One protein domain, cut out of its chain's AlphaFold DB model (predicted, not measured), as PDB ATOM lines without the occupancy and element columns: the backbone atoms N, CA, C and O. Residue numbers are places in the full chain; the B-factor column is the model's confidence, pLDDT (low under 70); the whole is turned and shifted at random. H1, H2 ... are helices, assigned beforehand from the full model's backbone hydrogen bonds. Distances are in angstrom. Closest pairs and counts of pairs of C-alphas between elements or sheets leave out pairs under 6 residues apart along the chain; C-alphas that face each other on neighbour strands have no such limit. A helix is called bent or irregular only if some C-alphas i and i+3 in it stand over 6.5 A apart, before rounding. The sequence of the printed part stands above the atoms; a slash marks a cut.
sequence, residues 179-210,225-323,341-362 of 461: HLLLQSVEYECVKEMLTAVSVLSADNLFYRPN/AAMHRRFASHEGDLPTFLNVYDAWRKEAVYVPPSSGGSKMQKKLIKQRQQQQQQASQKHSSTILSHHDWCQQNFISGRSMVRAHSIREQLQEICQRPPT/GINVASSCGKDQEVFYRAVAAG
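Overview. This is residues 179 to 210, 225 to 323 and 341 to 362 of the 461 residues of the protein "Hypothetical protein" of Amphiprora paludosa (UniProt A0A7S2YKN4). Look for a cluster of crossed helices with H2, H4 and H7 at its core: H2 packs on both of the others, and the three centres make a triangle. H1 and H8 pack together at one end, H1 also on H2; H6 and H3 pack on H4 towards the other end, and the long helix H5 is set off from the rest, touching no helix. The printed part has 153 residues with eight named helices, H1 to H8 in order along the chain, holding 93 residues, and no named strand; the class is all helix. The whole is compact, with a radius of gyration of the C-alphas of 16.6 A, and spans 43 by 41 by 35 A.

Along the chain. Find C-alpha 179 at (-19.546, 8.865, -55.431), where H1 begins; it runs over residues 179 to 183. H2 follows at residues 190 to 200, 15.0 A from first to last C-alpha. After a cut come H3, residues 225 to 231, and H4, residues 237 to 251, 20.7 A long. H5 begins at C-alpha 261, (-4.273, 27.306, -86.500), and runs 26.8 A to residue 278; it is neither bent nor irregular, but only just: C-alphas 261 and 264 are 6.1 A apart. H6 takes residues 290 to 296, and H7 residues 301 to 319, also 26.8 A. After the second cut H8 runs 15.4 A from residue 352 to C-alpha 362 at (-18.175, 3.258, -55.976).

Arrangement. Begin at the two hubs, H2 and H4, which touch three helices each. They touch each other about perpendicular, at 79 degrees, with the C-alphas of Ala 196 and Leu 238 closest at 5.9 A. H2 touches H7 at a steep tilt of 40 degrees, opposite ways, closest at the C-alphas of Val 199 and Ala 307, 4.9 A. H2 also touches H1, closest at the C-alphas of Leu 181 and Met 193, 5.9 A. H1 touches H8, where the closest C-alphas, of Leu 180 and Gly 362, are 3.9 A apart. H4 touches H3 with residues 240 to 244 alone, closest at the C-alphas of Phe 231 and Asn 243, 5.6 A. H4 and H6 only just touch, with 3 pairs of C-alphas within 8 A, the closest being those of Trp 248 and Trp 293, 7.4 A. H7 touches H6 with residue 301 alone, its C-alpha 5.3 A from that of Cys 294. H5 touches no helix, but residues 252 to 253 before it pair with residues 288 to 289 after it, parallel. Every O i to N i+4 pair is within hydrogen-bond range in H1, H2, H4, H6, H7 and H8, against 2 of 3 in H3 and 13 of 14 in H5.

Size, cuts and confidence. The C-alphas farthest apart, of Asn 210 and Thr 323, are 50.6 A from each other. Residues 211 to 224 and 324 to 340 are not printed; the C-alpha gaps across these cuts are 12.3 A and 9.4 A. Of the links printed whole, H5 to H6 is long. Residues 257 to 263, of which 261 to 263 belong to H5, and residues 277 to 283 stand free. The mean pLDDT of the printed part is 84.3; look for values under 70 at residue 210, residues 255 to 265 and residues 276 to 285.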
ATOM      1  N   HIS A 179     -19.867   9.794 -56.517       96.25
ATOM      2  CA  HIS A 179     -19.546   8.865 -55.431       96.25
ATOM      3  C   HIS A 179     -18.352   7.981 -55.791       96.25
ATOM      4  O   HIS A 179     -17.416   7.881 -55.002       96.25
ATOM      5  N   LEU A 180     -18.342   7.427 -57.005       96.25
ATOM      6  CA  LEU A 180     -17.229   6.653 -57.545       96.25
ATOM      7  C   LEU A 180     -15.905   7.438 -57.519       96.25
ATOM      8  O   LEU A 180     -14.880   6.906 -57.095       96.25
ATOM      9  N   LEU A 181     -15.920   8.719 -57.906       96.31
ATOM     10  CA  LEU A 181     -14.739   9.582 -57.820       96.31
ATOM     11  C   LEU A 181     -14.304   9.824 -56.368       96.31
ATOM     12  O   LEU A 181     -13.118   9.745 -56.070       96.31
ATOM     13  N   LEU A 182     -15.233  10.094 -55.452       95.19
ATOM     14  CA  LEU A 182     -14.895  10.344 -54.047       95.19
ATOM     15  C   LEU A 182     -14.343   9.095 -53.345       95.19
ATOM     16  O   LEU A 182     -13.416   9.215 -52.551       95.19
ATOM     17  N   GLN A 183     -14.850   7.905 -53.674       94.50
ATOM     18  CA  GLN A 183     -14.336   6.641 -53.135       94.50
ATOM     19  C   GLN A 183     -12.894   6.362 -53.566       94.50
ATOM     20  O   GLN A 183     -12.126   5.797 -52.798       94.50
ATOM     21  N   SER A 184     -12.470   6.831 -54.743       94.00
ATOM     22  CA  SER A 184     -11.082   6.653 -55.198       94.00
ATOM     23  C   SER A 184     -10.019   7.306 -54.306       94.00
ATOM     24  O   SER A 184      -8.845   6.965 -54.429       94.00
ATOM     25  N   VAL A 185     -10.412   8.223 -53.411       93.94
ATOM     26  CA  VAL A 185      -9.507   8.851 -52.437       93.94
ATOM     27  C   VAL A 185      -9.059   7.851 -51.372       93.94
ATOM     28  O   VAL A 185      -7.887   7.846 -51.017       93.94
ATOM     29  N   GLU A 186      -9.959   6.982 -50.904       92.31
ATOM     30  CA  GLU A 186      -9.658   5.961 -49.886       92.31
ATOM     31  C   GLU A 186      -8.723   4.866 -50.424       92.31
ATOM     32  O   GLU A 186      -7.936   4.291 -49.681       92.31
ATOM     33  N   TYR A 187      -8.790   4.614 -51.733       92.31
ATOM     34  CA  TYR A 187      -7.984   3.615 -52.438       92.31
ATOM     35  C   TYR A 187      -6.787   4.218 -53.187       92.31
ATOM     36  O   TYR A 187      -6.161   3.534 -53.985       92.31
ATOM     37  N   GLU A 188      -6.482   5.502 -52.995       92.50
ATOM     38  CA  GLU A 188      -5.335   6.170 -53.626       92.50
ATOM     39  C   GLU A 188      -5.255   6.019 -55.170       92.50
ATOM     40  O   GLU A 188      -4.178   5.931 -55.763       92.50
ATOM     41  N   CYS A 189      -6.405   6.000 -55.855       94.38
ATOM     42  CA  CYS A 189      -6.501   5.791 -57.310       94.38
ATOM     43  C   CYS A 189      -7.249   6.928 -58.033       94.38
ATOM     44  O   CYS A 189      -7.984   6.722 -59.010       94.38
ATOM     45  N   VAL A 190      -7.101   8.154 -57.521       95.19
ATOM     46  CA  VAL A 190      -7.852   9.333 -57.982       95.19
ATOM     47  C   VAL A 190      -7.568   9.647 -59.448       95.19
ATOM     48  O   VAL A 190      -8.486   9.957 -60.204       95.19
ATOM     49  N   LYS A 191      -6.312   9.544 -59.889       94.56
ATOM     50  CA  LYS A 191      -5.898   9.864 -61.262       94.56
ATOM     51  C   LYS A 191      -6.588   8.984 -62.309       94.56
ATOM     52  O   LYS A 191      -7.027   9.492 -63.352       94.56
ATOM     53  N   GLU A 192      -6.655   7.681 -62.054       94.81
ATOM     54  CA  GLU A 192      -7.323   6.699 -62.904       94.81
ATOM     55  C   GLU A 192      -8.833   6.929 -62.864       94.81
ATOM     56  O   GLU A 192      -9.465   7.062 -63.913       94.81
ATOM     57  N   MET A 193      -9.409   7.084 -61.669       95.81
ATOM     58  CA  MET A 193     -10.854   7.254 -61.530       95.81
ATOM     59  C   MET A 193     -11.365   8.544 -62.172       95.81
ATOM     60  O   MET A 193     -12.377   8.532 -62.870       95.81
ATOM     61  N   LEU A 194     -10.625   9.642 -62.023       95.50
ATOM     62  CA  LEU A 194     -10.908  10.911 -62.689       95.50
ATOM     63  C   LEU A 194     -10.982  10.725 -64.206       95.50
ATOM     64  O   LEU A 194     -11.863  11.272 -64.866       95.50
ATOM     65  N   THR A 195     -10.080   9.921 -64.765       95.31
ATOM     66  CA  THR A 195     -10.052   9.618 -66.196       95.31
ATOM     67  C   THR A 195     -11.259   8.768 -66.604       95.31
ATOM     68  O   THR A 195     -11.950   9.124 -67.559       95.31
ATOM     69  N   ALA A 196     -11.565   7.703 -65.857       95.19
ATOM     70  CA  ALA A 196     -12.716   6.841 -66.118       95.19
ATOM     71  C   ALA A 196     -14.047   7.616 -66.056       95.19
ATOM     72  O   ALA A 196     -14.823   7.579 -67.011       95.19
ATOM     73  N   VAL A 197     -14.277   8.385 -64.987       95.75
ATOM     74  CA  VAL A 197     -15.482   9.210 -64.790       95.75
ATOM     75  C   VAL A 197     -15.630  10.271 -65.879       95.75
ATOM     76  O   VAL A 197     -16.739  10.517 -66.357       95.75
ATOM     77  N   SER A 198     -14.527  10.865 -66.333       95.50
ATOM     78  CA  SER A 198     -14.564  11.867 -67.403       95.50
ATOM     79  C   SER A 198     -14.960  11.274 -68.752       95.50
ATOM     80  O   SER A 198     -15.686  11.912 -69.512       95.50
ATOM     81  N   VAL A 199     -14.514  10.048 -69.047       93.88
ATOM     82  CA  VAL A 199     -14.922   9.326 -70.259       93.88
ATOM     83  C   VAL A 199     -16.378   8.864 -70.162       93.88
ATOM     84  O   VAL A 199     -17.104   9.004 -71.140       93.88
ATOM     85  N   LEU A 200     -16.824   8.378 -68.998       92.50
ATOM     86  CA  LEU A 200     -18.228   8.003 -68.758       92.50
ATOM     87  C   LEU A 200     -19.189   9.190 -68.889       92.50
ATOM     88  O   LEU A 200     -20.298   9.035 -69.386       92.50
ATOM     89  N   SER A 201     -18.758  10.371 -68.447       91.88
ATOM     90  CA  SER A 201     -19.549  11.605 -68.520       91.88
ATOM     91  C   SER A 201     -19.543  12.233 -69.921       91.88
ATOM     92  O   SER A 201     -20.296  13.172 -70.193       91.88
ATOM     93  N   ALA A 202     -18.681  11.747 -70.817       88.31
ATOM     94  CA  ALA A 202     -18.694  12.111 -72.224       88.31
ATOM     95  C   ALA A 202     -19.659  11.213 -73.021       88.31
ATOM     96  O   ALA A 202     -20.062  10.137 -72.590       88.31
ATOM     97  N   ASP A 203     -20.030  11.649 -74.228       79.69
ATOM     98  CA  ASP A 203     -20.828  10.824 -75.142       79.69
ATOM     99  C   ASP A 203     -20.044   9.570 -75.583       79.69
ATOM    100  O   ASP A 203     -18.816   9.539 -75.497       79.69
ATOM    101  N   ASN A 204     -20.729   8.556 -76.138       82.25
ATOM    102  CA  ASN A 204     -20.106   7.294 -76.578       82.25
ATOM    103  C   ASN A 204     -18.763   7.520 -77.314       82.25
ATOM    104  O   ASN A 204     -18.713   8.181 -78.355       82.25
ATOM    105  N   LEU A 205     -17.682   6.951 -76.769       85.88
ATOM    106  CA  LEU A 205     -16.320   7.143 -77.277       85.88
ATOM    107  C   LEU A 205     -16.063   6.368 -78.574       85.88
ATOM    108  O   LEU A 205     -15.428   6.874 -79.498       85.88
ATOM    109  N   PHE A 206     -16.573   5.140 -78.649       86.06
ATOM    110  CA  PHE A 206     -16.361   4.241 -79.777       86.06
ATOM    111  C   PHE A 206     -17.362   4.501 -80.900       86.06
ATOM    112  O   PHE A 206     -18.575   4.467 -80.690       86.06
ATOM    113  N   TYR A 207     -16.845   4.685 -82.113       81.38
ATOM    114  CA  TYR A 207     -17.643   4.820 -83.324       81.38
ATOM    115  C   TYR A 207     -17.549   3.539 -84.160       81.38
ATOM    116  O   TYR A 207     -16.465   3.009 -84.392       81.38
ATOM    117  N   ARG A 208     -18.693   3.025 -84.620       77.81
ATOM    118  CA  ARG A 208     -18.755   1.908 -85.571       77.81
ATOM    119  C   ARG A 208     -19.554   2.361 -86.790       77.81
ATOM    120  O   ARG A 208     -20.741   2.650 -86.634       77.81
ATOM    121  N   PRO A 209     -18.934   2.452 -87.977       75.12
ATOM    122  CA  PRO A 209     -19.660   2.758 -89.201       75.12
ATOM    123  C   PRO A 209     -20.735   1.697 -89.453       75.12
ATOM    124  O   PRO A 209     -20.467   0.499 -89.331       75.12
ATOM    125  N   ASN A 210     -21.947   2.118 -89.816       64.00
ATOM    126  CA  ASN A 210     -23.005   1.181 -90.187       64.00
ATOM    127  C   ASN A 210     -22.624   0.439 -91.476       64.00
ATOM    128  O   ASN A 210     -22.321   1.064 -92.488       64.00
ATOM    129  N   ALA A 225     -13.604  -2.769 -85.147       82.81
ATOM    130  CA  ALA A 225     -13.518  -3.776 -84.093       82.81
ATOM    131  C   ALA A 225     -12.069  -4.206 -83.800       82.81
ATOM    132  O   ALA A 225     -11.716  -4.394 -82.640       82.81
ATOM    133  N   ALA A 226     -11.221  -4.344 -84.824       85.19
ATOM    134  CA  ALA A 226      -9.804  -4.656 -84.645       85.19
ATOM    135  C   ALA A 226      -9.048  -3.530 -83.920       85.19
ATOM    136  O   ALA A 226      -8.297  -3.817 -82.990       85.19
ATOM    137  N   MET A 227      -9.308  -2.270 -84.278       85.75
ATOM    138  CA  MET A 227      -8.717  -1.111 -83.602       85.75
ATOM    139  C   MET A 227      -9.204  -0.994 -82.155       85.75
ATOM    140  O   MET A 227      -8.399  -0.790 -81.255       85.75
ATOM    141  N   HIS A 228     -10.498  -1.205 -81.893       87.38
ATOM    142  CA  HIS A 228     -11.042  -1.196 -80.528       87.38
ATOM    143  C   HIS A 228     -10.447  -2.319 -79.666       87.38
ATOM    144  O   HIS A 228     -10.157  -2.095 -78.493       87.38
ATOM    145  N   ARG A 229     -10.192  -3.503 -80.246       86.19
ATOM    146  CA  ARG A 229      -9.542  -4.624 -79.544       86.19
ATOM    147  C   ARG A 229      -8.128  -4.303 -79.060       86.19
ATOM    148  O   ARG A 229      -7.728  -4.870 -78.054       86.19
ATOM    149  N   ARG A 230      -7.397  -3.391 -79.714       89.44
ATOM    150  CA  ARG A 230      -6.061  -2.951 -79.265       89.44
ATOM    151  C   ARG A 230      -6.094  -2.338 -77.862       89.44
ATOM    152  O   ARG A 230      -5.129  -2.475 -77.120       89.44
ATOM    153  N   PHE A 231      -7.185  -1.661 -77.515       91.50
ATOM    154  CA  PHE A 231      -7.338  -0.975 -76.229       91.50
ATOM    155  C   PHE A 231      -8.160  -1.771 -75.213       91.50
ATOM    156  O   PHE A 231      -8.142  -1.443 -74.025       91.50
ATOM    157  N   ALA A 232      -8.889  -2.792 -75.676       90.50
ATOM    158  CA  ALA A 232      -9.775  -3.594 -74.850       90.50
ATOM    159  C   ALA A 232      -8.995  -4.274 -73.719       90.50
ATOM    160  O   ALA A 232      -8.092  -5.075 -73.953       90.50
ATOM    161  N   SER A 233      -9.369  -3.954 -72.486       91.81
ATOM    162  CA  SER A 233      -8.894  -4.662 -71.306       91.81
ATOM    163  C   SER A 233      -9.710  -5.929 -71.101       91.81
ATOM    164  O   SER A 233     -10.927  -5.946 -71.300       91.81
ATOM    165  N   HIS A 234      -9.034  -6.983 -70.648       90.00
ATOM    166  CA  HIS A 234      -9.686  -8.230 -70.288       90.00
ATOM    167  C   HIS A 234     -10.711  -8.018 -69.171       90.00
ATOM    168  O   HIS A 234     -11.781  -8.608 -69.228       90.00
ATOM    169  N   GLU A 235     -10.433  -7.131 -68.216       91.25
ATOM    170  CA  GLU A 235     -11.255  -6.915 -67.017       91.25
ATOM    171  C   GLU A 235     -12.494  -6.036 -67.258       91.25
ATOM    172  O   GLU A 235     -13.424  -6.043 -66.455       91.25
ATOM    173  N   GLY A 236     -12.569  -5.317 -68.384       92.81
ATOM    174  CA  GLY A 236     -13.802  -4.670 -68.843       92.81
ATOM    175  C   GLY A 236     -13.660  -3.246 -69.368       92.81
ATOM    176  O   GLY A 236     -12.602  -2.830 -69.838       92.81
ATOM    177  N   ASP A 237     -14.762  -2.501 -69.335       93.88
ATOM    178  CA  ASP A 237     -14.913  -1.239 -70.064       93.88
ATOM    179  C   ASP A 237     -14.172  -0.071 -69.394       93.88
ATOM    180  O   ASP A 237     -13.477   0.672 -70.083       93.88
ATOM    181  N   LEU A 238     -14.234   0.071 -68.064       94.31
ATOM    182  CA  LEU A 238     -13.508   1.137 -67.355       94.31
ATOM    183  C   LEU A 238     -11.988   1.109 -67.598       94.31
ATOM    184  O   LEU A 238     -11.452   2.125 -68.041       94.31
ATOM    185  N   PRO A 239     -11.275  -0.022 -67.413       94.06
ATOM    186  CA  PRO A 239      -9.853  -0.081 -67.755       94.06
ATOM    187  C   PRO A 239      -9.602   0.080 -69.264       94.06
ATOM    188  O   PRO A 239      -8.568   0.614 -69.661       94.06
ATOM    189  N   THR A 240     -10.554  -0.303 -70.124       94.19
ATOM    190  CA  THR A 240     -10.473  -0.009 -71.566       94.19
ATOM    191  C   THR A 240     -10.480   1.502 -71.828       94.19
ATOM    192  O   THR A 240      -9.701   1.984 -72.649       94.19
ATOM    193  N   PHE A 241     -11.308   2.276 -71.119       93.94
ATOM    194  CA  PHE A 241     -11.319   3.738 -71.232       93.94
ATOM    195  C   PHE A 241      -9.997   4.368 -70.787       93.94
ATOM    196  O   PHE A 241      -9.522   5.290 -71.454       93.94
ATOM    197  N   LEU A 242      -9.372   3.840 -69.729       93.75
ATOM    198  CA  LEU A 242      -8.035   4.268 -69.300       93.75
ATOM    199  C   LEU A 242      -7.001   4.035 -70.405       93.75
ATOM    200  O   LEU A 242      -6.295   4.966 -70.789       93.75
ATOM    201  N   ASN A 243      -6.980   2.832 -70.987       94.25
ATOM    202  CA  ASN A 243      -6.058   2.482 -72.069       94.25
ATOM    203  C   ASN A 243      -6.211   3.407 -73.282       94.25
ATOM    204  O   ASN A 243      -5.214   3.855 -73.850       94.25
ATOM    205  N   VAL A 244      -7.453   3.708 -73.676       94.06
ATOM    206  CA  VAL A 244      -7.736   4.630 -74.783       94.06
ATOM    207  C   VAL A 244      -7.232   6.037 -74.463       94.06
ATOM    208  O   VAL A 244      -6.571   6.658 -75.296       94.06
ATOM    209  N   TYR A 245      -7.521   6.539 -73.262       93.69
ATOM    210  CA  TYR A 245      -7.140   7.890 -72.862       93.69
ATOM    211  C   TYR A 245      -5.620   8.054 -72.737       93.69
ATOM    212  O   TYR A 245      -5.060   9.043 -73.214       93.69
ATOM    213  N   ASP A 246      -4.934   7.064 -72.170       92.19
ATOM    214  CA  ASP A 246      -3.478   7.061 -72.057       92.19
ATOM    215  C   ASP A 246      -2.792   6.938 -73.418       92.19
ATOM    216  O   ASP A 246      -1.805   7.635 -73.668       92.19
ATOM    217  N   ALA A 247      -3.320   6.102 -74.318       92.19
ATOM    218  CA  ALA A 247      -2.826   6.013 -75.686       92.19
ATOM    219  C   ALA A 247      -3.000   7.348 -76.421       92.19
ATOM    220  O   ALA A 247      -2.045   7.843 -77.015       92.19
ATOM    221  N   TRP A 248      -4.167   7.989 -76.300       92.06
ATOM    222  CA  TRP A 248      -4.411   9.307 -76.885       92.06
ATOM    223  C   TRP A 248      -3.448  10.368 -76.342       92.06
ATOM    224  O   TRP A 248      -2.864  11.120 -77.116       92.06
ATOM    225  N   ARG A 249      -3.197  10.415 -75.027       90.06
ATOM    226  CA  ARG A 249      -2.256  11.392 -74.444       90.06
ATOM    227  C   ARG A 249      -0.814  11.212 -74.919       90.06
ATOM    228  O   ARG A 249      -0.091  12.209 -75.031       90.06
ATOM    229  N   LYS A 250      -0.398   9.963 -75.154       88.19
ATOM    230  CA  LYS A 250       0.954   9.600 -75.604       88.19
ATOM    231  C   LYS A 250       1.139   9.825 -77.105       88.19
ATOM    232  O   LYS A 250       2.125  10.433 -77.511       88.19
ATOM    233  N   GLU A 251       0.195   9.347 -77.909       87.75
ATOM    234  CA  GLU A 251       0.303   9.273 -79.370       87.75
ATOM    235  C   GLU A 251      -0.289  10.503 -80.081       87.75
ATOM    236  O   GLU A 251       0.040  10.750 -81.241       87.75
ATOM    237  N   ALA A 252      -1.131  11.300 -79.413       85.94
ATOM    238  CA  ALA A 252      -1.795  12.447 -80.021       85.94
ATOM    239  C   ALA A 252      -1.401  13.793 -79.393       85.94
ATOM    240  O   ALA A 252      -1.154  13.920 -78.191       85.94
ATOM    241  N   VAL A 253      -1.387  14.833 -80.231       81.38
ATOM    242  CA  VAL A 253      -1.269  16.235 -79.813       81.38
ATOM    243  C   VAL A 253      -2.618  16.923 -79.987       81.38
ATOM    244  O   VAL A 253      -3.132  17.065 -81.103       81.38
ATOM    245  N   TYR A 254      -3.180  17.369 -78.867       77.88
ATOM    246  CA  TYR A 254      -4.349  18.237 -78.838       77.88
ATOM    247  C   TYR A 254      -3.913  19.702 -78.870       77.88
ATOM    248  O   TYR A 254      -3.024  20.107 -78.124       77.88
ATOM    249  N   VAL A 255      -4.541  20.488 -79.743       68.62
ATOM    250  CA  VAL A 255      -4.370  21.943 -79.803       68.62
ATOM    251  C   VAL A 255      -5.763  22.554 -79.709       68.62
ATOM    252  O   VAL A 255      -6.589  22.263 -80.581       68.62
ATOM    253  N   PRO A 256      -6.049  23.364 -78.677       67.12
ATOM    254  CA  PRO A 256      -7.329  24.042 -78.564       67.12
ATOM    255  C   PRO A 256      -7.568  24.941 -79.788       67.12
ATOM    256  O   PRO A 256      -6.626  25.611 -80.228       67.12
ATOM    257  N   PRO A 257      -8.804  25.025 -80.314       60.97
ATOM    258  CA  PRO A 257      -9.125  25.860 -81.476       60.97
ATOM    259  C   PRO A 257      -8.742  27.340 -81.302       60.97
ATOM    260  O   PRO A 257      -8.394  28.007 -82.272       60.97
ATOM    261  N   SER A 258      -8.745  27.832 -80.059       60.06
ATOM    262  CA  SER A 258      -8.380  29.201 -79.672       60.06
ATOM    263  C   SER A 258      -6.885  29.530 -79.808       60.06
ATOM    264  O   SER A 258      -6.513  30.695 -79.719       60.06
ATOM    265  N   SER A 259      -6.020  28.539 -80.046       58.44
ATOM    266  CA  SER A 259      -4.555  28.681 -79.930       58.44
ATOM    267  C   SER A 259      -3.835  29.020 -81.242       58.44
ATOM    268  O   SER A 259      -2.612  29.018 -81.285       58.44
ATOM    269  N   GLY A 260      -4.544  29.304 -82.337       53.22
ATOM    270  CA  GLY A 260      -3.911  29.723 -83.594       53.22
ATOM    271  C   GLY A 260      -3.450  28.573 -84.503       53.22
ATOM    272  O   GLY A 260      -2.259  28.318 -84.664       53.22
ATOM    273  N   GLY A 261      -4.416  27.945 -85.181       63.03
ATOM    274  CA  GLY A 261      -4.273  27.306 -86.500       63.03
ATOM    275  C   GLY A 261      -3.243  26.174 -86.705       63.03
ATOM    276  O   GLY A 261      -2.457  25.783 -85.844       63.03
ATOM    277  N   SER A 262      -3.227  25.652 -87.941       62.19
ATOM    278  CA  SER A 262      -2.403  24.510 -88.393       62.19
ATOM    279  C   SER A 262      -0.887  24.689 -88.163       62.19
ATOM    280  O   SER A 262      -0.152  23.710 -88.024       62.19
ATOM    281  N   LYS A 263      -0.390  25.935 -88.071       67.75
ATOM    282  CA  LYS A 263       1.036  26.236 -87.841       67.75
ATOM    283  C   LYS A 263       1.498  25.865 -86.424       67.75
ATOM    284  O   LYS A 263       2.548  25.236 -86.289       67.75
ATOM    285  N   MET A 264       0.722  26.195 -85.384       69.00
ATOM    286  CA  MET A 264       1.072  25.846 -83.999       69.00
ATOM    287  C   MET A 264       1.022  24.332 -83.783       69.00
ATOM    288  O   MET A 264       1.917  23.757 -83.167       69.00
ATOM    289  N   GLN A 265       0.036  23.668 -84.385       69.25
ATOM    290  CA  GLN A 265      -0.088  22.216 -84.362       69.25
ATOM    291  C   GLN A 265       1.125  21.513 -84.983       69.25
ATOM    292  O   GLN A 265       1.706  20.628 -84.358       69.25
ATOM    293  N   LYS A 266       1.575  21.954 -86.166       72.12
ATOM    294  CA  LYS A 266       2.795  21.424 -86.798       72.12
ATOM    295  C   LYS A 266       4.042  21.665 -85.940       72.12
ATOM    296  O   LYS A 266       4.899  20.787 -85.872       72.12
ATOM    297  N   LYS A 267       4.142  22.818 -85.264       77.50
ATOM    298  CA  LYS A 267       5.253  23.130 -84.347       77.50
ATOM    299  C   LYS A 267       5.270  22.193 -83.133       77.50
ATOM    300  O   LYS A 267       6.314  21.621 -82.841       77.50
ATOM    301  N   LEU A 268       4.127  21.994 -82.475       76.31
ATOM    302  CA  LEU A 268       4.000  21.125 -81.298       76.31
ATOM    303  C   LEU A 268       4.251  19.648 -81.629       76.31
ATOM    304  O   LEU A 268       4.919  18.955 -80.865       76.31
ATOM    305  N   ILE A 269       3.772  19.179 -82.786       74.25
ATOM    306  CA  ILE A 269       4.051  17.819 -83.269       74.25
ATOM    307  C   ILE A 269       5.557  17.640 -83.494       74.25
ATOM    308  O   ILE A 269       6.131  16.689 -82.968       74.25
ATOM    309  N   LYS A 270       6.220  18.575 -84.194       76.06
ATOM    310  CA  LYS A 270       7.681  18.530 -84.389       76.06
ATOM    311  C   LYS A 270       8.442  18.557 -83.061       76.06
ATOM    312  O   LYS A 270       9.373  17.778 -82.888       76.06
ATOM    313  N   GLN A 271       8.026  19.399 -82.112       77.38
ATOM    314  CA  GLN A 271       8.657  19.499 -80.794       77.38
ATOM    315  C   GLN A 271       8.544  18.189 -80.003       77.38
ATOM    316  O   GLN A 271       9.537  17.717 -79.457       77.38
ATOM    317  N   ARG A 272       7.361  17.557 -79.974       73.69
ATOM    318  CA  ARG A 272       7.206  16.259 -79.305       73.69
ATOM    319  C   ARG A 272       7.957  15.130 -80.015       73.69
ATOM    320  O   ARG A 272       8.513  14.270 -79.341       73.69
ATOM    321  N   GLN A 273       7.996  15.128 -81.350       74.62
ATOM    322  CA  GLN A 273       8.767  14.137 -82.112       74.62
ATOM    323  C   GLN A 273      10.267  14.251 -81.805       74.62
ATOM    324  O   GLN A 273      10.924  13.235 -81.599       74.62
ATOM    325  N   GLN A 274      10.794  15.474 -81.686       73.38
ATOM    326  CA  GLN A 274      12.180  15.717 -81.268       73.38
ATOM    327  C   GLN A 274      12.443  15.248 -79.828       73.38
ATOM    328  O   GLN A 274      13.449  14.589 -79.581       73.38
ATOM    329  N   GLN A 275      11.524  15.509 -78.890       70.81
ATOM    330  CA  GLN A 275      11.637  15.015 -77.508       70.81
ATOM    331  C   GLN A 275      11.629  13.479 -77.430       70.81
ATOM    332  O   GLN A 275      12.383  12.905 -76.650       70.81
ATOM    333  N   GLN A 276      10.828  12.794 -78.256       67.12
ATOM    334  CA  GLN A 276      10.828  11.326 -78.319       67.12
ATOM    335  C   GLN A 276      12.122  10.755 -78.915       67.12
ATOM    336  O   GLN A 276      12.609   9.739 -78.426       67.12
ATOM    337  N   GLN A 277      12.698  11.417 -79.926       64.94
ATOM    338  CA  GLN A 277      13.989  11.023 -80.508       64.94
ATOM    339  C   GLN A 277      15.137  11.166 -79.500       64.94
ATOM    340  O   GLN A 277      16.019  10.313 -79.456       64.94
ATOM    341  N   GLN A 278      15.101  12.199 -78.653       61.50
ATOM    342  CA  GLN A 278      16.086  12.406 -77.583       61.50
ATOM    343  C   GLN A 278      15.914  11.432 -76.403       61.50
ATOM    344  O   GLN A 278      16.883  11.135 -75.713       61.50
ATOM    345  N   ALA A 279      14.708  10.899 -76.179       60.78
ATOM    346  CA  ALA A 279      14.397  10.001 -75.063       60.78
ATOM    347  C   ALA A 279      14.711   8.505 -75.317       60.78
ATOM    348  O   ALA A 279      14.309   7.659 -74.519       60.78
ATOM    349  N   SER A 280      15.414   8.149 -76.402       51.34
ATOM    350  CA  SER A 280      15.899   6.782 -76.692       51.34
ATOM    351  C   SER A 280      14.839   5.662 -76.624       51.34
ATOM    352  O   SER A 280      15.158   4.510 -76.320       51.34
ATOM    353  N   GLN A 281      13.565   5.950 -76.921       53.72
ATOM    354  CA  GLN A 281      12.515   4.922 -76.951       53.72
ATOM    355  C   GLN A 281      12.475   4.221 -78.319       53.72
ATOM    356  O   GLN A 281      12.031   4.784 -79.316       53.72
ATOM    357  N   LYS A 282      12.895   2.947 -78.355       45.56
ATOM    358  CA  LYS A 282      12.900   2.044 -79.532       45.56
ATOM    359  C   LYS A 282      11.517   1.733 -80.145       45.56
ATOM    360  O   LYS A 282      11.447   0.996 -81.124       45.56
ATOM    361  N   HIS A 283      10.423   2.293 -79.626       45.62
ATOM    362  CA  HIS A 283       9.091   2.165 -80.219       45.62
ATOM    363  C   HIS A 283       8.637   3.501 -80.810       45.62
ATOM    364  O   HIS A 283       8.078   4.354 -80.128       45.62
ATOM    365  N   SER A 284       8.886   3.659 -82.110       49.81
ATOM    366  CA  SER A 284       8.429   4.782 -82.928       49.81
ATOM    367  C   SER A 284       6.906   4.724 -83.114       49.81
ATOM    368  O   SER A 284       6.406   4.170 -84.091       49.81
ATOM    369  N   SER A 285       6.138   5.250 -82.157       59.88
ATOM    370  CA  SER A 285       4.737   5.604 -82.404       59.88
ATOM    371  C   SER A 285       4.710   6.985 -83.054       59.88
ATOM    372  O   SER A 285       5.096   7.969 -82.422       59.88
ATOM    373  N   THR A 286       4.274   7.079 -84.312       70.69
ATOM    374  CA  THR A 286       4.129   8.368 -84.997       70.69
ATOM    375  C   THR A 286       3.178   9.261 -84.207       70.69
ATOM    376  O   THR A 286       2.018   8.912 -84.011       70.69
ATOM    377  N   ILE A 287       3.664  10.415 -83.748       79.06
ATOM    378  CA  ILE A 287       2.823  11.398 -83.064       79.06
ATOM    379  C   ILE A 287       1.893  12.039 -84.088       79.06
ATOM    380  O   ILE A 287       2.363  12.658 -85.048       79.06
ATOM    381  N   LEU A 288       0.590  11.905 -83.865       81.62
ATOM    382  CA  LEU A 288      -0.459  12.392 -84.754       81.62
ATOM    383  C   LEU A 288      -1.172  13.611 -84.167       81.62
ATOM    384  O   LEU A 288      -1.061  13.936 -82.981       81.62
ATOM    385  N   SER A 289      -1.957  14.289 -85.002       83.44
ATOM    386  CA  SER A 289      -2.961  15.206 -84.477       83.44
ATOM    387  C   SER A 289      -4.042  14.436 -83.711       83.44
ATOM    388  O   SER A 289      -4.324  13.277 -84.020       83.44
ATOM    389  N   HIS A 290      -4.698  15.084 -82.739       84.56
ATOM    390  CA  HIS A 290      -5.852  14.478 -82.060       84.56
ATOM    391  C   HIS A 290      -6.917  13.986 -83.050       84.56
ATOM    392  O   HIS A 290      -7.519  12.940 -82.827       84.56
ATOM    393  N   HIS A 291      -7.124  14.731 -84.136       81.75
ATOM    394  CA  HIS A 291      -8.118  14.431 -85.149       81.75
ATOM    395  C   HIS A 291      -7.764  13.153 -85.913       81.75
ATOM    396  O   HIS A 291      -8.548  12.203 -85.916       81.75
ATOM    397  N   ASP A 292      -6.550  13.091 -86.463       84.75
ATOM    398  CA  ASP A 292      -6.084  11.942 -87.245       84.75
ATOM    399  C   ASP A 292      -6.000  10.687 -86.375       84.75
ATOM    400  O   ASP A 292      -6.400   9.605 -86.802       84.75
ATOM    401  N   TRP A 293      -5.557  10.828 -85.120       90.06
ATOM    402  CA  TRP A 293      -5.521   9.715 -84.176       90.06
ATOM    403  C   TRP A 293      -6.923   9.156 -83.906       90.06
ATOM    404  O   TRP A 293      -7.126   7.941 -83.925       90.06
ATOM    405  N   CYS A 294      -7.912  10.029 -83.691       88.31
ATOM    406  CA  CYS A 294      -9.291   9.605 -83.456       88.31
ATOM    407  C   CYS A 294      -9.888   8.914 -84.691       88.31
ATOM    408  O   CYS A 294     -10.521   7.864 -84.553       88.31
ATOM    409  N   GLN A 295      -9.635   9.444 -85.893       85.12
ATOM    410  CA  GLN A 295     -10.086   8.828 -87.142       85.12
ATOM    411  C   GLN A 295      -9.472   7.438 -87.357       85.12
ATOM    412  O   GLN A 295     -10.205   6.484 -87.622       85.12
ATOM    413  N   GLN A 296      -8.155   7.291 -87.181       87.38
ATOM    414  CA  GLN A 296      -7.460   6.009 -87.361       87.38
ATOM    415  C   GLN A 296      -7.939   4.931 -86.381       87.38
ATOM    416  O   GLN A 296      -8.018   3.756 -86.739       87.38
ATOM    417  N   ASN A 297      -8.294   5.320 -85.154       89.50
ATOM    418  CA  ASN A 297      -8.711   4.394 -84.101       89.50
ATOM    419  C   ASN A 297     -10.236   4.218 -83.992       89.50
ATOM    420  O   ASN A 297     -10.704   3.520 -83.091       89.50
ATOM    421  N   PHE A 298     -11.023   4.811 -84.900       88.06
ATOM    422  CA  PHE A 298     -12.492   4.780 -84.861       88.06
ATOM    423  C   PHE A 298     -13.055   5.267 -83.511       88.06
ATOM    424  O   PHE A 298     -13.970   4.667 -82.930       88.06
ATOM    425  N   ILE A 299     -12.479   6.358 -83.007       89.19
ATOM    426  CA  ILE A 299     -12.866   7.045 -81.774       89.19
ATOM    427  C   ILE A 299     -13.488   8.397 -82.137       89.19
ATOM    428  O   ILE A 299     -13.043   9.085 -83.053       89.19
ATOM    429  N   SER A 300     -14.534   8.798 -81.417       86.44
ATOM    430  CA  SER A 300     -15.138  10.122 -81.563       86.44
ATOM    431  C   SER A 300     -14.193  11.200 -81.025       86.44
ATOM    432  O   SER A 300     -14.027  11.341 -79.813       86.44
ATOM    433  N   GLY A 301     -13.615  12.009 -81.921       85.75
ATOM    434  CA  GLY A 301     -12.767  13.142 -81.536       85.75
ATOM    435  C   GLY A 301     -13.490  14.152 -80.641       85.75
ATOM    436  O   GLY A 301     -12.916  14.638 -79.671       85.75
ATOM    437  N   ARG A 302     -14.785  14.398 -80.887       83.38
ATOM    438  CA  ARG A 302     -15.615  15.281 -80.049       83.38
ATOM    439  C   ARG A 302     -15.767  14.732 -78.632       83.38
ATOM    440  O   ARG A 302     -15.585  15.479 -77.674       83.38
ATOM    441  N   SER A 303     -16.093  13.444 -78.507       88.81
ATOM    442  CA  SER A 303     -16.248  12.782 -77.206       88.81
ATOM    443  C   SER A 303     -14.927  12.770 -76.443       88.81
ATOM    444  O   SER A 303     -14.914  13.030 -75.248       88.81
ATOM    445  N   MET A 304     -13.813  12.544 -77.146       90.38
ATOM    446  CA  MET A 304     -12.478  12.532 -76.554       90.38
ATOM    447  C   MET A 304     -12.061  13.906 -76.014       90.38
ATOM    448  O   MET A 304     -11.597  14.015 -74.881       90.38
ATOM    449  N   VAL A 305     -12.276  14.973 -76.792       88.50
ATOM    450  CA  VAL A 305     -12.001  16.351 -76.352       88.50
ATOM    451  C   VAL A 305     -12.919  16.749 -75.197       88.50
ATOM    452  O   VAL A 305     -12.458  17.356 -74.231       88.50
ATOM    453  N   ARG A 306     -14.201  16.365 -75.250       89.81
ATOM    454  CA  ARG A 306     -15.148  16.589 -74.151       89.81
ATOM    455  C   ARG A 306     -14.698  15.873 -72.878       89.81
ATOM    456  O   ARG A 306     -14.655  16.508 -71.832       89.81
ATOM    457  N   ALA A 307     -14.305  14.602 -72.970       92.88
ATOM    458  CA  ALA A 307     -13.769  13.842 -71.842       92.88
ATOM    459  C   ALA A 307     -12.512  14.508 -71.265       92.88
ATOM    460  O   ALA A 307     -12.400  14.660 -70.053       92.88
ATOM    461  N   HIS A 308     -11.591  14.970 -72.115       92.94
ATOM    462  CA  HIS A 308     -10.403  15.695 -71.666       92.94
ATOM    463  C   HIS A 308     -10.757  16.999 -70.930       92.94
ATOM    464  O   HIS A 308     -10.240  17.240 -69.843       92.94
ATOM    465  N   SER A 309     -11.690  17.795 -71.462       91.88
ATOM    466  CA  SER A 309     -12.158  19.033 -70.825       91.88
ATOM    467  C   SER A 309     -12.860  18.781 -69.488       91.88
ATOM    468  O   SER A 309     -12.621  19.516 -68.535       91.88
ATOM    469  N   ILE A 310     -13.716  17.755 -69.407       94.44
ATOM    470  CA  ILE A 310     -14.377  17.356 -68.155       94.44
ATOM    471  C   ILE A 310     -13.315  16.968 -67.125       94.44
ATOM    472  O   ILE A 310     -13.374  17.410 -65.982       94.44
ATOM    473  N   ARG A 311     -12.304  16.199 -67.540       94.88
ATOM    474  CA  ARG A 311     -11.219  15.771 -66.658       94.88
ATOM    475  C   ARG A 311     -10.449  16.948 -66.070       94.88
ATOM    476  O   ARG A 311     -10.176  16.931 -64.877       94.88
ATOM    477  N   GLU A 312     -10.101  17.943 -66.883       93.25
ATOM    478  CA  GLU A 312      -9.408  19.163 -66.436       93.25
ATOM    479  C   GLU A 312     -10.261  19.949 -65.425       93.25
ATOM    480  O   GLU A 312      -9.777  20.301 -64.352       93.25
ATOM    481  N   GLN A 313     -11.553  20.142 -65.713       94.06
ATOM    482  CA  GLN A 313     -12.479  20.844 -64.815       94.06
ATOM    483  C   GLN A 313     -12.658  20.117 -63.477       94.06
ATOM    484  O   GLN A 313     -12.599  20.731 -62.414       94.06
ATOM    485  N   LEU A 314     -12.853  18.795 -63.513       94.31
ATOM    486  CA  LEU A 314     -12.958  17.991 -62.299       94.31
ATOM    487  C   LEU A 314     -11.644  17.993 -61.517       94.31
ATOM    488  O   LEU A 314     -11.675  18.060 -60.293       94.31
ATOM    489  N   GLN A 315     -10.498  17.960 -62.204       93.88
ATOM    490  CA  GLN A 315      -9.194  18.066 -61.556       93.88
ATOM    491  C   GLN A 315      -9.084  19.374 -60.769       93.88
ATOM    492  O   GLN A 315      -8.675  19.349 -59.612       93.88
ATOM    493  N   GLU A 316      -9.492  20.491 -61.372       92.25
ATOM    494  CA  GLU A 316      -9.464  21.806 -60.737       92.25
ATOM    495  C   GLU A 316     -10.381  21.870 -59.504       92.25
ATOM    496  O   GLU A 316      -9.965  22.323 -58.437       92.25
ATOM    497  N   ILE A 317     -11.617  21.365 -59.617       91.75
ATOM    498  CA  ILE A 317     -12.579  21.314 -58.502       91.75
ATOM    499  C   ILE A 317     -12.046  20.437 -57.360       91.75
ATOM    500  O   ILE A 317     -12.160  20.808 -56.188       91.75
ATOM    501  N   CYS A 318     -11.453  19.290 -57.696       91.50
ATOM    502  CA  CYS A 318     -10.875  18.370 -56.725       91.50
ATOM    503  C   CYS A 318      -9.654  18.970 -56.019       91.50
ATOM    504  O   CYS A 318      -9.567  18.861 -54.803       91.50
ATOM    505  N   GLN A 319      -8.741  19.623 -56.746       90.69
ATOM    506  CA  GLN A 319      -7.510  20.202 -56.189       90.69
ATOM    507  C   GLN A 319      -7.756  21.432 -55.319       90.69
ATOM    508  O   GLN A 319      -7.032  21.650 -54.346       90.69
ATOM    509  N   ARG A 320      -8.742  22.264 -55.674       88.62
ATOM    510  CA  ARG A 320      -9.008  23.516 -54.964       88.62
ATOM    511  C   ARG A 320      -9.312  23.215 -53.488       88.62
ATOM    512  O   ARG A 320     -10.131  22.334 -53.221       88.62
ATOM    513  N   PRO A 321      -8.681  23.906 -52.523       81.50
ATOM    514  CA  PRO A 321      -8.897  23.619 -51.112       81.50
ATOM    515  C   PRO A 321     -10.346  23.928 -50.708       81.50
ATOM    516  O   PRO A 321     -10.987  24.806 -51.308       81.50
ATOM    517  N   PRO A 322     -10.890  23.220 -49.704       79.25
ATOM    518  CA  PRO A 322     -12.140  23.629 -49.091       79.25
ATOM    519  C   PRO A 322     -11.953  25.029 -48.496       79.25
ATOM    520  O   PRO A 322     -10.943  25.318 -47.862       79.25
ATOM    521  N   THR A 323     -12.917  25.918 -48.718       70.25
ATOM    522  CA  THR A 323     -12.957  27.196 -48.004       70.25
ATOM    523  C   THR A 323     -13.213  26.883 -46.540       70.25
ATOM    524  O   THR A 323     -14.327  26.483 -46.193       70.25
ATOM    525  N   GLY A 341     -10.054  19.778 -51.919       84.81
ATOM    526  CA  GLY A 341      -8.721  19.532 -51.348       84.81
ATOM    527  C   GLY A 341      -8.202  18.100 -51.542       84.81
ATOM    528  O   GLY A 341      -7.480  17.583 -50.695       84.81
ATOM    529  N   ILE A 342      -8.593  17.431 -52.627       89.31
ATOM    530  CA  ILE A 342      -8.224  16.048 -52.945       89.31
ATOM    531  C   ILE A 342      -6.886  16.011 -53.694       89.31
ATOM    532  O   ILE A 342      -6.671  16.746 -54.662       89.31
ATOM    533  N   ASN A 343      -6.010  15.078 -53.311       89.12
ATOM    534  CA  ASN A 343      -4.775  14.805 -54.042       89.12
ATOM    535  C   ASN A 343      -5.056  14.062 -55.362       89.12
ATOM    536  O   ASN A 343      -5.089  12.836 -55.422       89.12
ATOM    537  N   VAL A 344      -5.199  14.811 -56.453       88.94
ATOM    538  CA  VAL A 344      -5.443  14.251 -57.796       88.94
ATOM    539  C   VAL A 344      -4.229  13.564 -58.436       88.94
ATOM    540  O   VAL A 344      -4.369  12.955 -59.496       88.94
ATOM    541  N   ALA A 345      -3.033  13.698 -57.849       87.56
ATOM    542  CA  ALA A 345      -1.829  13.017 -58.329       87.56
ATOM    543  C   ALA A 345      -1.728  11.574 -57.805       87.56
ATOM    544  O   ALA A 345      -0.943  10.792 -58.344       87.56
ATOM    545  N   SER A 346      -2.536  11.231 -56.798       90.06
ATOM    546  CA  SER A 346      -2.669   9.883 -56.254       90.06
ATOM    547  C   SER A 346      -3.079   8.894 -57.354       90.06
ATOM    548  O   SER A 346      -4.018   9.144 -58.118       90.06
ATOM    549  N   SER A 347      -2.305   7.819 -57.487       90.25
ATOM    550  CA  SER A 347      -2.383   6.848 -58.575       90.25
ATOM    551  C   SER A 347      -2.050   5.467 -58.032       90.25
ATOM    552  O   SER A 347      -1.011   5.295 -57.394       90.25
ATOM    553  N   CYS A 348      -2.864   4.468 -58.373       86.12
ATOM    554  CA  CYS A 348      -2.623   3.074 -57.986       86.12
ATOM    555  C   CYS A 348      -1.487   2.410 -58.796       86.12
ATOM    556  O   CYS A 348      -1.184   1.228 -58.633       86.12
ATOM    557  N   GLY A 349      -0.830   3.156 -59.694       84.50
ATOM    558  CA  GLY A 349       0.324   2.688 -60.454       84.50
ATOM    559  C   GLY A 349       0.004   1.463 -61.312       84.50
ATOM    560  O   GLY A 349      -0.789   1.536 -62.248       84.50
ATOM    561  N   LYS A 350       0.673   0.340 -61.028       78.44
ATOM    562  CA  LYS A 350       0.439  -0.948 -61.709       78.44
ATOM    563  C   LYS A 350      -0.496  -1.875 -60.933       78.44
ATOM    564  O   LYS A 350      -0.837  -2.934 -61.456       78.44
ATOM    565  N   ASP A 351      -0.884  -1.505 -59.715       82.75
ATOM    566  CA  ASP A 351      -1.780  -2.314 -58.905       82.75
ATOM    567  C   ASP A 351      -3.217  -2.124 -59.390       82.75
ATOM    568  O   ASP A 351      -3.919  -1.167 -59.054       82.75
ATOM    569  N   GLN A 352      -3.638  -3.039 -60.258       83.00
ATOM    570  CA  GLN A 352      -4.987  -3.022 -60.799       83.00
ATOM    571  C   GLN A 352      -6.026  -3.486 -59.771       83.00
ATOM    572  O   GLN A 352      -7.195  -3.137 -59.918       83.00
ATOM    573  N   GLU A 353      -5.643  -4.236 -58.730       91.06
ATOM    574  CA  GLU A 353      -6.602  -4.723 -57.732       91.06
ATOM    575  C   GLU A 353      -7.184  -3.560 -56.927       91.06
ATOM    576  O   GLU A 353      -8.401  -3.488 -56.751       91.06
ATOM    577  N   VAL A 354      -6.340  -2.608 -56.525       92.50
ATOM    578  CA  VAL A 354      -6.758  -1.386 -55.821       92.50
ATOM    579  C   VAL A 354      -7.788  -0.599 -56.638       92.50
ATOM    580  O   VAL A 354      -8.840  -0.222 -56.120       92.50
ATOM    581  N   PHE A 355      -7.543  -0.435 -57.941       93.94
ATOM    582  CA  PHE A 355      -8.495   0.216 -58.841       93.94
ATOM    583  C   PHE A 355      -9.839  -0.524 -58.892       93.94
ATOM    584  O   PHE A 355     -10.892   0.102 -58.782       93.94
ATOM    585  N   TYR A 356      -9.839  -1.854 -59.030       95.12
ATOM    586  CA  TYR A 356     -11.091  -2.615 -59.105       95.12
ATOM    587  C   TYR A 356     -11.851  -2.661 -57.775       95.12
ATOM    588  O   TYR A 356     -13.083  -2.653 -57.790       95.12
ATOM    589  N   ARG A 357     -11.152  -2.643 -56.633       95.06
ATOM    590  CA  ARG A 357     -11.767  -2.475 -55.307       95.06
ATOM    591  C   ARG A 357     -12.431  -1.105 -55.175       95.06
ATOM    592  O   ARG A 357     -13.585  -1.044 -54.763       95.06
ATOM    593  N   ALA A 358     -11.774  -0.033 -55.625       95.19
ATOM    594  CA  ALA A 358     -12.368   1.304 -55.663       95.19
ATOM    595  C   ALA A 358     -13.602   1.371 -56.576       95.19
ATOM    596  O   ALA A 358     -14.617   1.972 -56.228       95.19
ATOM    597  N   VAL A 359     -13.547   0.708 -57.737       96.25
ATOM    598  CA  VAL A 359     -14.697   0.567 -58.641       96.25
ATOM    599  C   VAL A 359     -15.847  -0.180 -57.955       96.25
ATOM    600  O   VAL A 359     -16.993   0.258 -58.052       96.25
ATOM    601  N   ALA A 360     -15.564  -1.272 -57.239       96.06
ATOM    602  CA  ALA A 360     -16.573  -2.004 -56.476       96.06
ATOM    603  C   ALA A 360     -17.183  -1.134 -55.362       96.06
ATOM    604  O   ALA A 360     -18.403  -1.103 -55.223       96.06
ATOM    605  N   ALA A 361     -16.362  -0.371 -54.636       95.25
ATOM    606  CA  ALA A 361     -16.799   0.556 -53.592       95.25
ATOM    607  C   ALA A 361     -17.629   1.735 -54.125       95.25
ATOM    608  O   ALA A 361     -18.513   2.224 -53.433       95.25
ATOM    609  N   GLY A 362     -17.390   2.186 -55.357       94.50
ATOM    610  CA  GLY A 362     -18.175   3.258 -55.976       94.50
ATOM    611  C   GLY A 362     -19.458   2.791 -56.669       94.50
ATOM    612  O   GLY A 362     -20.414   3.557 -56.773       94.50
TER     613      GLY A 362